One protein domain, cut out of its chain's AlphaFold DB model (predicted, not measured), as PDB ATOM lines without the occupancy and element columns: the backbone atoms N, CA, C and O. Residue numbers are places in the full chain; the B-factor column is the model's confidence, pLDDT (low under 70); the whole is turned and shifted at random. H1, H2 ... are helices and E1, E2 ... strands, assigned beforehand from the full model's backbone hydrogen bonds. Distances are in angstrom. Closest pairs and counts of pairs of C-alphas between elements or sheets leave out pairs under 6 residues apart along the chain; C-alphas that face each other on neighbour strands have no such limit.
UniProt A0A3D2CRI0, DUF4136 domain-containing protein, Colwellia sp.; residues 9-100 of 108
ATOM      1  N   VAL A   9       3.355  13.078 -43.422       91.81
ATOM      2  CA  VAL A   9       4.570  12.364 -43.015       91.81
ATOM      3  C   VAL A   9       4.476  10.938 -43.542       91.81
ATOM      4  O   VAL A   9       3.501  10.239 -43.260       91.81
ATOM      5  N   THR A  10       5.473  10.488 -44.299       93.00
ATOM      6  CA  THR A  10       5.565   9.089 -44.739       93.00
ATOM      7  C   THR A  10       6.911   8.507 -44.355       93.00
ATOM      8  O   THR A  10       7.890   9.240 -44.231       93.00
ATOM      9  N   TYR A  11       6.967   7.193 -44.174       93.38
ATOM     10  CA  TYR A  11       8.229   6.494 -44.011       93.38
ATOM     11  C   TYR A  11       8.300   5.281 -44.933       93.38
ATOM     12  O   TYR A  11       7.277   4.703 -45.306       93.38
ATOM     13  N   TYR A  12       9.519   4.886 -45.281       94.50
ATOM     14  CA  TYR A  12       9.804   3.702 -46.078       94.50
ATOM     15  C   TYR A  12      11.029   2.985 -45.524       94.50
ATOM     16  O   TYR A  12      12.081   3.589 -45.324       94.50
ATOM     17  N   LEU A  13      10.891   1.684 -45.275       93.75
ATOM     18  CA  LEU A  13      12.005   0.841 -44.862       93.75
ATOM     19  C   LEU A  13      12.681   0.258 -46.105       93.75
ATOM     20  O   LEU A  13      12.125  -0.612 -46.778       93.75
ATOM     21  N   PHE A  14      13.887   0.729 -46.409       93.44
ATOM     22  CA  PHE A  14      14.607   0.300 -47.597       93.44
ATOM     23  C   PHE A  14      15.037  -1.162 -47.474       93.44
ATOM     24  O   PHE A  14      15.835  -1.541 -46.617       93.44
ATOM     25  N   ASN A  15      14.539  -2.002 -48.373       92.31
ATOM     26  CA  ASN A  15      14.803  -3.440 -48.360       92.31
ATOM     27  C   ASN A  15      16.012  -3.861 -49.215       92.31
ATOM     28  O   ASN A  15      16.271  -5.057 -49.362       92.31
ATOM     29  N   GLY A  16      16.756  -2.898 -49.766       90.94
ATOM     30  CA  GLY A  16      17.913  -3.150 -50.624       90.94
ATOM     31  C   GLY A  16      17.570  -3.408 -52.094       90.94
ATOM     32  O   GLY A  16      18.480  -3.687 -52.867       90.94
ATOM     33  N   LYS A  17      16.295  -3.330 -52.506       93.75
ATOM     34  CA  LYS A  17      15.884  -3.534 -53.904       93.75
ATOM     35  C   LYS A  17      15.730  -2.192 -54.632       93.75
ATOM     36  O   LYS A  17      14.760  -1.474 -54.378       93.75
ATOM     37  N   PRO A  18      16.609  -1.863 -55.600       89.19
ATOM     38  CA  PRO A  18      16.583  -0.560 -56.271       89.19
ATOM     39  C   PRO A  18      15.269  -0.261 -56.999       89.19
ATOM     40  O   PRO A  18      14.813   0.876 -56.993       89.19
ATOM     41  N   ARG A  19      14.626  -1.279 -57.589       92.81
ATOM     42  CA  ARG A  19      13.360  -1.110 -58.325       92.81
ATOM     43  C   ARG A  19      12.203  -0.689 -57.420       92.81
ATOM     44  O   ARG A  19      11.424   0.176 -57.792       92.81
ATOM     45  N   GLU A  20      12.091  -1.282 -56.235       93.88
ATOM     46  CA  GLU A  20      11.028  -0.922 -55.289       93.88
ATOM     47  C   GLU A  20      11.256   0.481 -54.719       93.88
ATOM     48  O   GLU A  20      10.313   1.263 -54.604       93.88
ATOM     49  N   TYR A  21      12.516   0.837 -54.460       91.69
ATOM     50  CA  TYR A  21      12.880   2.192 -54.059       91.69
ATOM     51  C   TYR A  21      12.602   3.229 -55.161       91.69
ATOM     52  O   TYR A  21      12.088   4.309 -54.873       91.69
ATOM     53  N   ALA A  22      12.875   2.900 -56.427       90.44
ATOM     54  CA  ALA A  22      12.536   3.753 -57.565       90.44
ATOM     55  C   ALA A  22      11.019   3.977 -57.673       90.44
ATOM     56  O   ALA A  22      10.587   5.121 -57.786       90.44
ATOM     57  N   ASN A  23      10.215   2.916 -57.541       92.75
ATOM     58  CA  ASN A  23       8.754   3.021 -57.552       92.75
ATOM     59  C   ASN A  23       8.233   3.899 -56.399       92.75
ATOM     60  O   ASN A  23       7.357   4.735 -56.602       92.75
ATOM     61  N   TYR A  24       8.782   3.742 -55.188       92.00
ATOM     62  CA  TYR A  24       8.439   4.598 -54.047       92.00
ATOM     63  C   TYR A  24       8.745   6.077 -54.336       92.00
ATOM     64  O   TYR A  24       7.898   6.950 -54.137       92.00
ATOM     65  N   ASN A  25       9.935   6.355 -54.872       89.88
ATOM     66  CA  ASN A  25      10.356   7.701 -55.251       89.88
ATOM     67  C   ASN A  25       9.482   8.315 -56.352       89.88
ATOM     68  O   ASN A  25       9.213   9.513 -56.306       89.88
ATOM     69  N   GLU A  26       9.019   7.517 -57.313       88.94
ATOM     70  CA  GLU A  26       8.120   7.965 -58.379       88.94
ATOM     71  C   GLU A  26       6.771   8.436 -57.815       88.94
ATOM     72  O   GLU A  26       6.305   9.528 -58.148       88.94
ATOM     73  N   VAL A  27       6.184   7.670 -56.887       87.25
ATOM     74  CA  VAL A  27       4.916   8.024 -56.224       87.25
ATOM     75  C   VAL A  27       5.025   9.353 -55.470       87.25
ATOM     76  O   VAL A  27       4.095  10.161 -55.507       87.25
ATOM     77  N   LEU A  28       6.165   9.596 -54.820       85.31
ATOM     78  CA  LEU A  28       6.436  10.824 -54.067       85.31
ATOM     79  C   LEU A  28       7.024  11.960 -54.911       85.31
ATOM     80  O   LEU A  28       7.348  13.015 -54.364       85.31
ATOM     81  N   ARG A  29       7.185  11.752 -56.228       85.25
ATOM     82  CA  ARG A  29       7.829  12.701 -57.152       85.25
ATOM     83  C   ARG A  29       9.176  13.194 -56.618       85.25
ATOM     84  O   ARG A  29       9.506  14.378 -56.701       85.25
ATOM     85  N   PHE A  30       9.944  12.278 -56.031       81.62
ATOM     86  CA  PHE A  30      11.231  12.589 -55.435       81.62
ATOM     87  C   PHE A  30      12.187  13.132 -56.496       81.62
ATOM     88  O   PHE A  30      12.470  12.489 -57.505       81.62
ATOM     89  N   CYS A  31      12.718  14.318 -56.229       77.44
ATOM     90  CA  CYS A  31      13.661  15.000 -57.093       77.44
ATOM     91  C   CYS A  31      14.780  15.564 -56.219       77.44
ATOM     92  O   CYS A  31      14.612  16.583 -55.547       77.44
ATOM     93  N   VAL A  32      15.940  14.902 -56.233       74.94
ATOM     94  CA  VAL A  32      17.100  15.314 -55.424       74.94
ATOM     95  C   VAL A  32      17.538  16.747 -55.741       74.94
ATOM     96  O   VAL A  32      17.869  17.507 -54.836       74.94
ATOM     97  N   TYR A  33      17.470  17.155 -57.011       71.62
ATOM     98  CA  TYR A  33      17.796  18.518 -57.436       71.62
ATOM     99  C   TYR A  33      16.796  19.548 -56.906       71.62
ATOM    100  O   TYR A  33      17.193  20.637 -56.504       71.62
ATOM    101  N   CYS A  34      15.516  19.185 -56.847       72.06
ATOM    102  CA  CYS A  34      14.451  20.046 -56.349       72.06
ATOM    103  C   CYS A  34      14.592  20.279 -54.838       72.06
ATOM    104  O   CYS A  34      14.389  21.395 -54.376       72.06
ATOM    105  N   LEU A  35      15.015  19.251 -54.093       69.56
ATOM    106  CA  LEU A  35      15.319  19.358 -52.662       69.56
ATOM    107  C   LEU A  35      16.600  20.153 -52.391       69.56
ATOM    108  O   LEU A  35      16.647  20.951 -51.461       69.56
ATOM    109  N   ARG A  36      17.636  19.972 -53.219       66.31
ATOM    110  CA  ARG A  36      18.882  20.754 -53.134       66.31
ATOM    111  C   ARG A  36      18.634  22.247 -53.397       66.31
ATOM    112  O   ARG A  36      19.233  23.087 -52.732       66.31
ATOM    113  N   ALA A  37      17.739  22.575 -54.334       57.59
ATOM    114  CA  ALA A  37      17.409  23.948 -54.716       57.59
ATOM    115  C   ALA A  37      16.610  24.723 -53.648       57.59
ATOM    116  O   ALA A  37      16.700  25.946 -53.599       57.59
ATOM    117  N   SER A  38      15.866  24.042 -52.766       56.66
ATOM    118  CA  SER A  38      15.087  24.671 -51.686       56.66
ATOM    119  C   SER A  38      15.884  24.983 -50.405       56.66
ATOM    120  O   SER A  38      15.291  25.455 -49.440       56.66
ATOM    121  N   THR A  39      17.215  24.811 -50.417       53.88
ATOM    122  CA  THR A  39      18.191  24.964 -49.306       53.88
ATOM    123  C   THR A  39      18.188  23.864 -48.230       53.88
ATOM    124  O   THR A  39      17.190  23.183 -48.026       53.88
ATOM    125  N   TRP A  40      19.329  23.786 -47.514       52.66
ATOM    126  CA  TRP A  40      19.768  22.903 -46.407       52.66
ATOM    127  C   TRP A  40      20.737  21.778 -46.822       52.66
ATOM    128  O   TRP A  40      20.535  21.087 -47.812       52.66
ATOM    129  N   GLN A  41      21.863  21.680 -46.099       51.41
ATOM    130  CA  GLN A  41      23.086  20.916 -46.407       51.41
ATOM    131  C   GLN A  41      22.826  19.429 -46.733       51.41
ATOM    132  O   GLN A  41      22.941  18.558 -45.880       51.41
ATOM    133  N   THR A  42      22.509  19.124 -47.988       53.88
ATOM    134  CA  THR A  42      22.168  17.771 -48.469       53.88
ATOM    135  C   THR A  42      23.347  17.052 -49.118       53.88
ATOM    136  O   THR A  42      23.147  16.031 -49.781       53.88
ATOM    137  N   ASN A  43      24.581  17.550 -48.950       49.34
ATOM    138  CA  ASN A  43      25.752  16.845 -49.464       49.34
ATOM    139  C   ASN A  43      25.799  15.441 -48.831       49.34
ATOM    140  O   ASN A  43      25.997  15.285 -47.630       49.34
ATOM    141  N   ASN A  44      25.583  14.437 -49.682       53.47
ATOM    142  CA  ASN A  44      25.798  13.005 -49.467       53.47
ATOM    143  C   ASN A  44      24.781  12.232 -48.597       53.47
ATOM    144  O   ASN A  44      24.958  11.029 -48.417       53.47
ATOM    145  N   GLN A  45      23.681  12.833 -48.118       60.25
ATOM    146  CA  GLN A  45      22.702  12.117 -47.261       60.25
ATOM    147  C   GLN A  45      21.917  10.995 -47.970       60.25
ATOM    148  O   GLN A  45      21.332  10.139 -47.311       60.25
ATOM    149  N   TYR A  46      21.908  10.972 -49.306       65.00
ATOM    150  CA  TYR A  46      21.141   9.997 -50.095       65.00
ATOM    151  C   TYR A  46      22.015   8.998 -50.862       65.00
ATOM    152  O   TYR A  46      21.485   8.112 -51.526       65.00
ATOM    153  N   GLU A  47      23.339   9.141 -50.793       60.84
ATOM    154  CA  GLU A  47      24.272   8.379 -51.635       60.84
ATOM    155  C   GLU A  47      24.631   7.009 -51.038       60.84
ATOM    156  O   GLU A  47      25.060   6.124 -51.768       60.84
ATOM    157  N   ASN A  48      24.367   6.789 -49.742       65.38
ATOM    158  CA  ASN A  48      24.747   5.570 -49.015       65.38
ATOM    159  C   ASN A  48      23.555   4.883 -48.324       65.38
ATOM    160  O   ASN A  48      23.630   4.508 -47.154       65.38
ATOM    161  N   LEU A  49      22.429   4.731 -49.028       83.88
ATOM    162  CA  LEU A  49      21.304   3.938 -48.520       83.88
ATOM    163  C   LEU A  49      21.674   2.451 -48.488       83.88
ATOM    164  O   LEU A  49      21.951   1.848 -49.524       83.88
ATOM    165  N   ILE A  50      21.624   1.850 -47.300       89.19
ATOM    166  CA  ILE A  50      21.850   0.417 -47.096       89.19
ATOM    167  C   ILE A  50      20.540  -0.285 -46.752       89.19
ATOM    168  O   ILE A  50      19.602   0.320 -46.231       89.19
ATOM    169  N   LYS A  51      20.448  -1.588 -47.033       91.62
ATOM    170  CA  LYS A  51      19.296  -2.391 -46.605       91.62
ATOM    171  C   LYS A  51      19.073  -2.216 -45.096       91.62
ATOM    172  O   LYS A  51      20.008  -2.349 -44.316       91.62
ATOM    173  N   GLY A  52      17.831  -1.945 -44.702       92.38
ATOM    174  CA  GLY A  52      17.459  -1.629 -43.323       92.38
ATOM    175  C   GLY A  52      17.520  -0.137 -42.980       92.38
ATOM    176  O   GLY A  52      17.229   0.227 -41.846       92.38
ATOM    177  N   SER A  53      17.864   0.744 -43.924       93.38
ATOM    178  CA  SER A  53      17.701   2.186 -43.736       93.38
ATOM    179  C   SER A  53      16.225   2.582 -43.715       93.38
ATOM    180  O   SER A  53      15.469   2.247 -44.627       93.38
ATOM    181  N   LEU A  54      15.828   3.337 -42.694       94.75
ATOM    182  CA  LEU A  54      14.568   4.061 -42.648       94.75
ATOM    183  C   LEU A  54      14.709   5.351 -43.456       94.75
ATOM    184  O   LEU A  54      15.688   6.078 -43.299       94.75
ATOM    185  N   ILE A  55      13.729   5.635 -44.301       93.56
ATOM    186  CA  ILE A  55      13.575   6.902 -45.014       93.56
ATOM    187  C   ILE A  55      12.339   7.584 -44.440       93.56
ATOM    188  O   ILE A  55      11.298   6.939 -44.336       93.56
ATOM    189  N   LEU A  56      12.461   8.850 -44.048       93.38
ATOM    190  CA  LEU A  56      11.382   9.663 -43.490       93.38
ATOM    191  C   LEU A  56      11.181  10.899 -44.361       93.38
ATOM    192  O   LEU A  56      12.122  11.654 -44.594       93.38
ATOM    193  N   ASP A  57       9.945  11.096 -44.800       91.38
ATOM    194  CA  ASP A  57       9.576  12.017 -45.864       91.38
ATOM    195  C   ASP A  57       8.455  12.955 -45.422       91.38
ATOM    196  O   ASP A  57       7.421  12.510 -44.920       91.38
ATOM    197  N   LEU A  58       8.643  14.252 -45.671       90.50
ATOM    198  CA  LEU A  58       7.607  15.272 -45.527       90.50
ATOM    199  C   LEU A  58       7.112  15.704 -46.895       90.50
ATOM    200  O   LEU A  58       7.887  16.168 -47.735       90.50
ATOM    201  N   VAL A  59       5.809  15.562 -47.106       88.94
ATOM    202  CA  VAL A  59       5.157  15.763 -48.396       88.94
ATOM    203  C   VAL A  59       4.096  16.846 -48.266       88.94
ATOM    204  O   VAL A  59       3.173  16.734 -47.464       88.94
ATOM    205  N   GLU A  60       4.188  17.871 -49.105       87.75
ATOM    206  CA  GLU A  60       3.111  18.835 -49.318       87.75
ATOM    207  C   GLU A  60       2.033  18.180 -50.209       87.75
ATOM    208  O   GLU A  60       2.306  17.885 -51.383       87.75
ATOM    209  N   PRO A  61       0.804  17.950 -49.711       86.75
ATOM    210  CA  PRO A  61      -0.188  17.145 -50.421       86.75
ATOM    211  C   PRO A  61      -0.743  17.826 -51.672       86.75
ATOM    212  O   PRO A  61      -1.027  17.131 -52.646       86.75
ATOM    213  N   LYS A  62      -0.831  19.167 -51.693       83.38
ATOM    214  CA  LYS A  62      -1.380  19.937 -52.827       83.38
ATOM    215  C   LYS A  62      -0.694  19.600 -54.151       83.38
ATOM    216  O   LYS A  62      -1.357  19.424 -55.166       83.38
ATOM    217  N   ASN A  63       0.633  19.468 -54.123       79.44
ATOM    218  CA  ASN A  63       1.450  19.198 -55.308       79.44
ATOM    219  C   ASN A  63       2.127  17.818 -55.282       79.44
ATOM    220  O   ASN A  63       2.852  17.471 -56.220       79.44
ATOM    221  N   LYS A  64       1.901  17.036 -54.213       80.19
ATOM    222  CA  LYS A  64       2.663  15.821 -53.876       80.19
ATOM    223  C   LYS A  64       4.169  16.076 -53.931       80.19
ATOM    224  O   LYS A  64       4.924  15.296 -54.503       80.19
ATOM    225  N   ARG A  65       4.590  17.230 -53.412       81.19
ATOM    226  CA  ARG A  65       5.985  17.663 -53.447       81.19
ATOM    227  C   ARG A  65       6.671  17.190 -52.178       81.19
ATOM    228  O   ARG A  65       6.236  17.550 -51.087       81.19
ATOM    229  N   LEU A  66       7.753  16.428 -52.321       85.81
ATOM    230  CA  LEU A  66       8.636  16.146 -51.197       85.81
ATOM    231  C   LEU A  66       9.385  17.430 -50.818       85.81
ATOM    232  O   LEU A  66      10.077  18.006 -51.656       85.81
ATOM    233  N   VAL A  67       9.209  17.887 -49.580       85.69
ATOM    234  CA  VAL A  67       9.808  19.132 -49.068       85.69
ATOM    235  C   VAL A  67      10.999  18.873 -48.150       85.69
ATOM    236  O   VAL A  67      11.845  19.745 -47.982       85.69
ATOM    237  N   TRP A  68      11.093  17.671 -47.584       87.12
ATOM    238  CA  TRP A  68      12.227  17.233 -46.781       87.12
ATOM    239  C   TRP A  68      12.292  15.708 -46.754       87.12
ATOM    240  O   TRP A  68      11.254  15.043 -46.755       87.12
ATOM    241  N   ARG A  69      13.515  15.175 -46.712       89.69
ATOM    242  CA  ARG A  69      13.803  13.749 -46.556       89.69
ATOM    243  C   ARG A  69      14.980  13.555 -45.621       89.69
ATOM    244  O   ARG A  69      16.037  14.142 -45.858       89.69
ATOM    245  N   SER A  70      14.830  12.644 -44.672       88.88
ATOM    246  CA  SER A  70      15.927  12.083 -43.886       88.88
ATOM    247  C   SER A  70      16.075  10.586 -44.152       88.88
ATOM    248  O   SER A  70      15.106   9.903 -44.484       88.88
ATOM    249  N   ALA A  71      17.295  10.071 -44.009       90.38
ATOM    250  CA  ALA A  71      17.610   8.652 -44.110       90.38
ATOM    251  C   ALA A  71      18.494   8.229 -42.930       90.38
ATOM    252  O   ALA A  71      19.456   8.917 -42.596       90.38
ATOM    253  N   TYR A  72      18.175   7.097 -42.299       90.56
ATOM    254  CA  TYR A  72      18.851   6.620 -41.093       90.56
ATOM    255  C   TYR A  72      18.975   5.087 -41.104       90.56
ATOM    256  O   TYR A  72      17.968   4.404 -41.288       90.56
ATOM    257  N   PRO A  73      20.171   4.503 -40.922       92.25
ATOM    258  CA  PRO A  73      20.338   3.051 -40.836       92.25
ATOM    259  C   PRO A  73      19.792   2.507 -39.505       92.25
ATOM    260  O   PRO A  73      20.282   2.874 -38.442       92.25
ATOM    261  N   LEU A  74      18.803   1.603 -39.541       91.56
ATOM    262  CA  LEU A  74      18.215   1.034 -38.314       91.56
ATOM    263  C   LEU A  74      19.066  -0.065 -37.662       91.56
ATOM    264  O   LEU A  74      18.764  -0.459 -36.540       91.56
ATOM    265  N   ASN A  75      20.096  -0.580 -38.348       86.00
ATOM    266  CA  ASN A  75      20.896  -1.726 -37.891       86.00
ATOM    267  C   ASN A  75      20.000  -2.894 -37.417       86.00
ATOM    268  O   ASN A  75      20.083  -3.349 -36.273       86.00
ATOM    269  N   ILE A  76      19.086  -3.322 -38.297       89.19
ATOM    270  CA  ILE A  76      18.154  -4.427 -38.032       89.19
ATOM    271  C   ILE A  76      18.945  -5.736 -37.937       89.19
ATOM    272  O   ILE A  76      19.685  -6.077 -38.862       89.19
ATOM    273  N   ASP A  77      18.751  -6.466 -36.843       87.75
ATOM    274  CA  ASP A  77      19.278  -7.811 -36.634       87.75
ATOM    275  C   ASP A  77      18.231  -8.851 -37.060       87.75
ATOM    276  O   ASP A  77      17.025  -8.635 -36.950       87.75
ATOM    277  N   VAL A  78      18.680 -10.012 -37.536       87.81
ATOM    278  CA  VAL A  78      17.794 -11.136 -37.889       87.81
ATOM    279  C   VAL A  78      17.018 -11.650 -36.668       87.81
ATOM    280  O   VAL A  78      15.959 -12.254 -36.826       87.81
ATOM    281  N   LYS A  79      17.539 -11.424 -35.459       92.00
ATOM    282  CA  LYS A  79      16.921 -11.815 -34.188       92.00
ATOM    283  C   LYS A  79      15.932 -10.789 -33.641       92.00
ATOM    284  O   LYS A  79      15.228 -11.132 -32.695       92.00
ATOM    285  N   ASP A  80      15.877  -9.584 -34.213       91.31
ATOM    286  CA  ASP A  80      14.947  -8.557 -33.751       91.31
ATOM    287  C   ASP A  80      13.503  -9.045 -33.918       91.31
ATOM    288  O   ASP A  80      13.070  -9.440 -35.006       91.31
ATOM    289  N   ASN A  81      12.728  -8.977 -32.844       94.19
ATOM    290  CA  ASN A  81      11.290  -9.185 -32.894       94.19
ATOM    291  C   ASN A  81      10.544  -7.884 -33.257       94.19
ATOM    292  O   ASN A  81      11.129  -6.813 -33.429       94.19
ATOM    293  N   SER A  82       9.216  -7.963 -33.385       93.06
ATOM    294  CA  SER A  82       8.390  -6.815 -33.780       93.06
ATOM    295  C   SER A  82       8.445  -5.641 -32.796       93.06
ATOM    296  O   SER A  82       8.348  -4.495 -33.232       93.06
ATOM    297  N   ALA A  83       8.609  -5.898 -31.495       96.25
ATOM    298  CA  ALA A  83       8.708  -4.855 -30.479       96.25
ATOM    299  C   ALA A  83      10.063  -4.139 -30.553       96.25
ATOM    300  O   ALA A  83      10.096  -2.911 -30.592       96.25
ATOM    301  N   GLU A  84      11.154  -4.899 -30.670       96.00
ATOM    302  CA  GLU A  84      12.517  -4.365 -30.815       96.00
ATOM    303  C   GLU A  84      12.656  -3.539 -32.098       96.00
ATOM    304  O   GLU A  84      13.179  -2.423 -32.082       96.00
ATOM    305  N   LEU A  85      12.119  -4.037 -33.217       93.06
ATOM    306  CA  LEU A  85      12.118  -3.297 -34.477       93.06
ATOM    307  C   LEU A  85      11.308  -1.997 -34.376       93.06
ATOM    308  O   LEU A  85      11.747  -0.957 -34.870       93.06
ATOM    309  N   ASN A  86      10.137  -2.034 -33.735       94.38
ATOM    310  CA  ASN A  86       9.329  -0.835 -33.533       94.38
ATOM    311  C   ASN A  86      10.054   0.195 -32.653       94.38
ATOM    312  O   ASN A  86      10.022   1.386 -32.961       94.38
ATOM    313  N   GLU A  87      10.749  -0.246 -31.604       96.19
ATOM    314  CA  GLU A  87      11.555   0.638 -30.760       96.19
ATOM    315  C   GLU A  87      12.684   1.301 -31.563       96.19
ATOM    316  O   GLU A  87      12.825   2.526 -31.530       96.19
ATOM    317  N   LYS A  88      13.419   0.529 -32.376       95.50
ATOM    318  CA  LYS A  88      14.451   1.064 -33.282       95.50
ATOM    319  C   LYS A  88      13.883   2.108 -34.245       95.50
ATOM    320  O   LYS A  88      14.510   3.145 -34.460       95.50
ATOM    321  N   ILE A  89      12.692   1.871 -34.804       94.94
ATOM    322  CA  ILE A  89      12.010   2.841 -35.676       94.94
ATOM    323  C   ILE A  89      11.676   4.121 -34.902       94.94
ATOM    324  O   ILE A  89      11.969   5.209 -35.391       94.94
ATOM    325  N   GLN A  90      11.099   4.024 -33.701       95.94
ATOM    326  CA  GLN A  90      10.746   5.198 -32.895       95.94
ATOM    327  C   GLN A  90      11.980   6.029 -32.510       95.94
ATOM    328  O   GLN A  90      11.967   7.254 -32.650       95.94
ATOM    329  N   GLN A  91      13.063   5.366 -32.096       95.56
ATOM    330  CA  GLN A  91      14.341   6.012 -31.796       95.56
ATOM    331  C   GLN A  91      14.916   6.707 -33.037       95.56
ATOM    332  O   GLN A  91      15.293   7.878 -32.973       95.56
ATOM    333  N   ALA A  92      14.923   6.026 -34.185       94.06
ATOM    334  CA  ALA A  92      15.394   6.604 -35.438       94.06
ATOM    335  C   ALA A  92      14.560   7.815 -35.861       94.06
ATOM    336  O   ALA A  92      15.129   8.838 -36.222       94.06
ATOM    337  N   VAL A  93      13.230   7.745 -35.754       94.62
ATOM    338  CA  VAL A  93      12.343   8.879 -36.039       94.62
ATOM    339  C   VAL A  93      12.679  10.064 -35.131       94.62
ATOM    340  O   VAL A  93      12.815  11.180 -35.627       94.62
ATOM    341  N   SER A  94      12.889   9.838 -33.829       93.88
ATOM    342  CA  SER A  94      13.311  10.891 -32.896       93.88
ATOM    343  C   SER A  94      14.624  11.553 -33.330       93.88
ATOM    344  O   SER A  94      14.695  12.778 -33.408       93.88
ATOM    345  N   VAL A  95      15.630  10.757 -33.711       91.56
ATOM    346  CA  VAL A  95      16.920  11.259 -34.213       91.56
ATOM    347  C   VAL A  95      16.752  12.024 -35.529       91.56
ATOM    348  O   VAL A  95      17.272  13.130 -35.669       91.56
ATOM    349  N   MET A  96      15.993  11.485 -36.482       90.06
ATOM    350  CA  MET A  96      15.740  12.114 -37.781       90.06
ATOM    351  C   MET A  96      15.075  13.485 -37.637       90.06
ATOM    352  O   MET A  96      15.444  14.414 -38.354       90.06
ATOM    353  N   TRP A  97      14.149  13.641 -36.686       89.12
ATOM    354  CA  TRP A  97      13.505  14.927 -36.410       89.12
ATOM    355  C   TRP A  97      14.475  15.996 -35.912       89.12
ATOM    356  O   TRP A  97      14.284  17.168 -36.226       89.12
ATOM    357  N   THR A  98      15.550  15.628 -35.209       87.38
ATOM    358  CA  THR A  98      16.584  16.604 -34.811       87.38
ATOM    359  C   THR A  98      17.346  17.181 -36.008       87.38
ATOM    360  O   THR A  98      17.900  18.274 -35.915       87.38
ATOM    361  N   MET A  99      17.343  16.476 -37.147       83.25
ATOM    362  CA  MET A  99      17.930  16.937 -38.409       83.25
ATOM    363  C   MET A  99      16.966  17.799 -39.226       83.25
ATOM    364  O   MET A  99      17.370  18.354 -40.252       83.25
ATOM    365  N   TYR A 100      15.692  17.883 -38.825       83.94
ATOM    366  CA  TYR A 100      14.744  18.744 -39.507       83.94
ATOM    367  C   TYR A 100      15.175  20.205 -39.336       83.94
ATOM    368  O   TYR A 100      15.420  20.650 -38.210       83.94
TER     369      TYR A 100
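What this domain is: This is residues 9 to 100 of the 108 residues of the protein "DUF4136 domain-containing protein" of Colwellia sp. (UniProt A0A3D2CRI0). A small twisted sheet of three strands lies between two helices: the long H3 packs slantwise over one face, on E2 and E3, while H1 stands off on the side away from H3. H2 only grazes the sheet at E3, and a long loop, residues 38 to 52, leads from H2 back to E2. The printed part has 92 residues, in the order E1, H1, H2, E2, E3, H3; the sheet runs E1, E2, E3, all antiparallel, and the class is mixed, helices and strands. The whole is compact, with a radius of gyration of the C-alphas of 13.5 A and spans of 40 by 30 by 26 A.

Where its parts are: E1 is residues 9 to 13, 13.8 A long, from C-alpha 9 at (4.570, 12.364, -43.015). H1 is residues 18 to 27, 14.5 A, and H2 residues 32 to 37, 8.7 A. E2 is residues 53 to 60, 22.8 A; E3 is residues 65 to 73, 24.1 A, and bends by 55 degrees at residue 68. H3, residues 82 to 98, 24.8 A, ends with C-alpha 98 at (16.584, 16.604, -34.811).

How they stand to each other: The sheet is twisted, its C-alphas up to 4.2 A off the best plane. E1 and E2 are antiparallel at 156 degrees, with N 10 and O 57 2.9 A apart, within hydrogen-bond range. E2 and E3 form a hairpin at 165 degrees, with N 54 and O 72 at 2.8 A. H3 is on the sheet at a height of 9.6 A, over E2 and E3, at 54 degrees to E2 on the local plane; its closest C-alphas to E3 are those of Met 96 and Ser 70, 6.1 A. H2's closest C-alphas to E3 are those of Leu 35 and Val 67, 6.6 A. H1 is only just not on the sheet, with 4 pairs of C-alphas within 10 A, and is apart from H2 and H3. In H1, H2 and H3 every O i to N i+4 pair is within hydrogen-bond range.

The domain as a whole: The two C-alphas farthest apart, of Ala 37 and Lys 79, are 41.2 A apart. The printed part has no cut; the link from H2 to E2 is long, with 15 residues. Residues 35 to 48 of this model have pLDDT under 70; the mean of the printed part is 84.8.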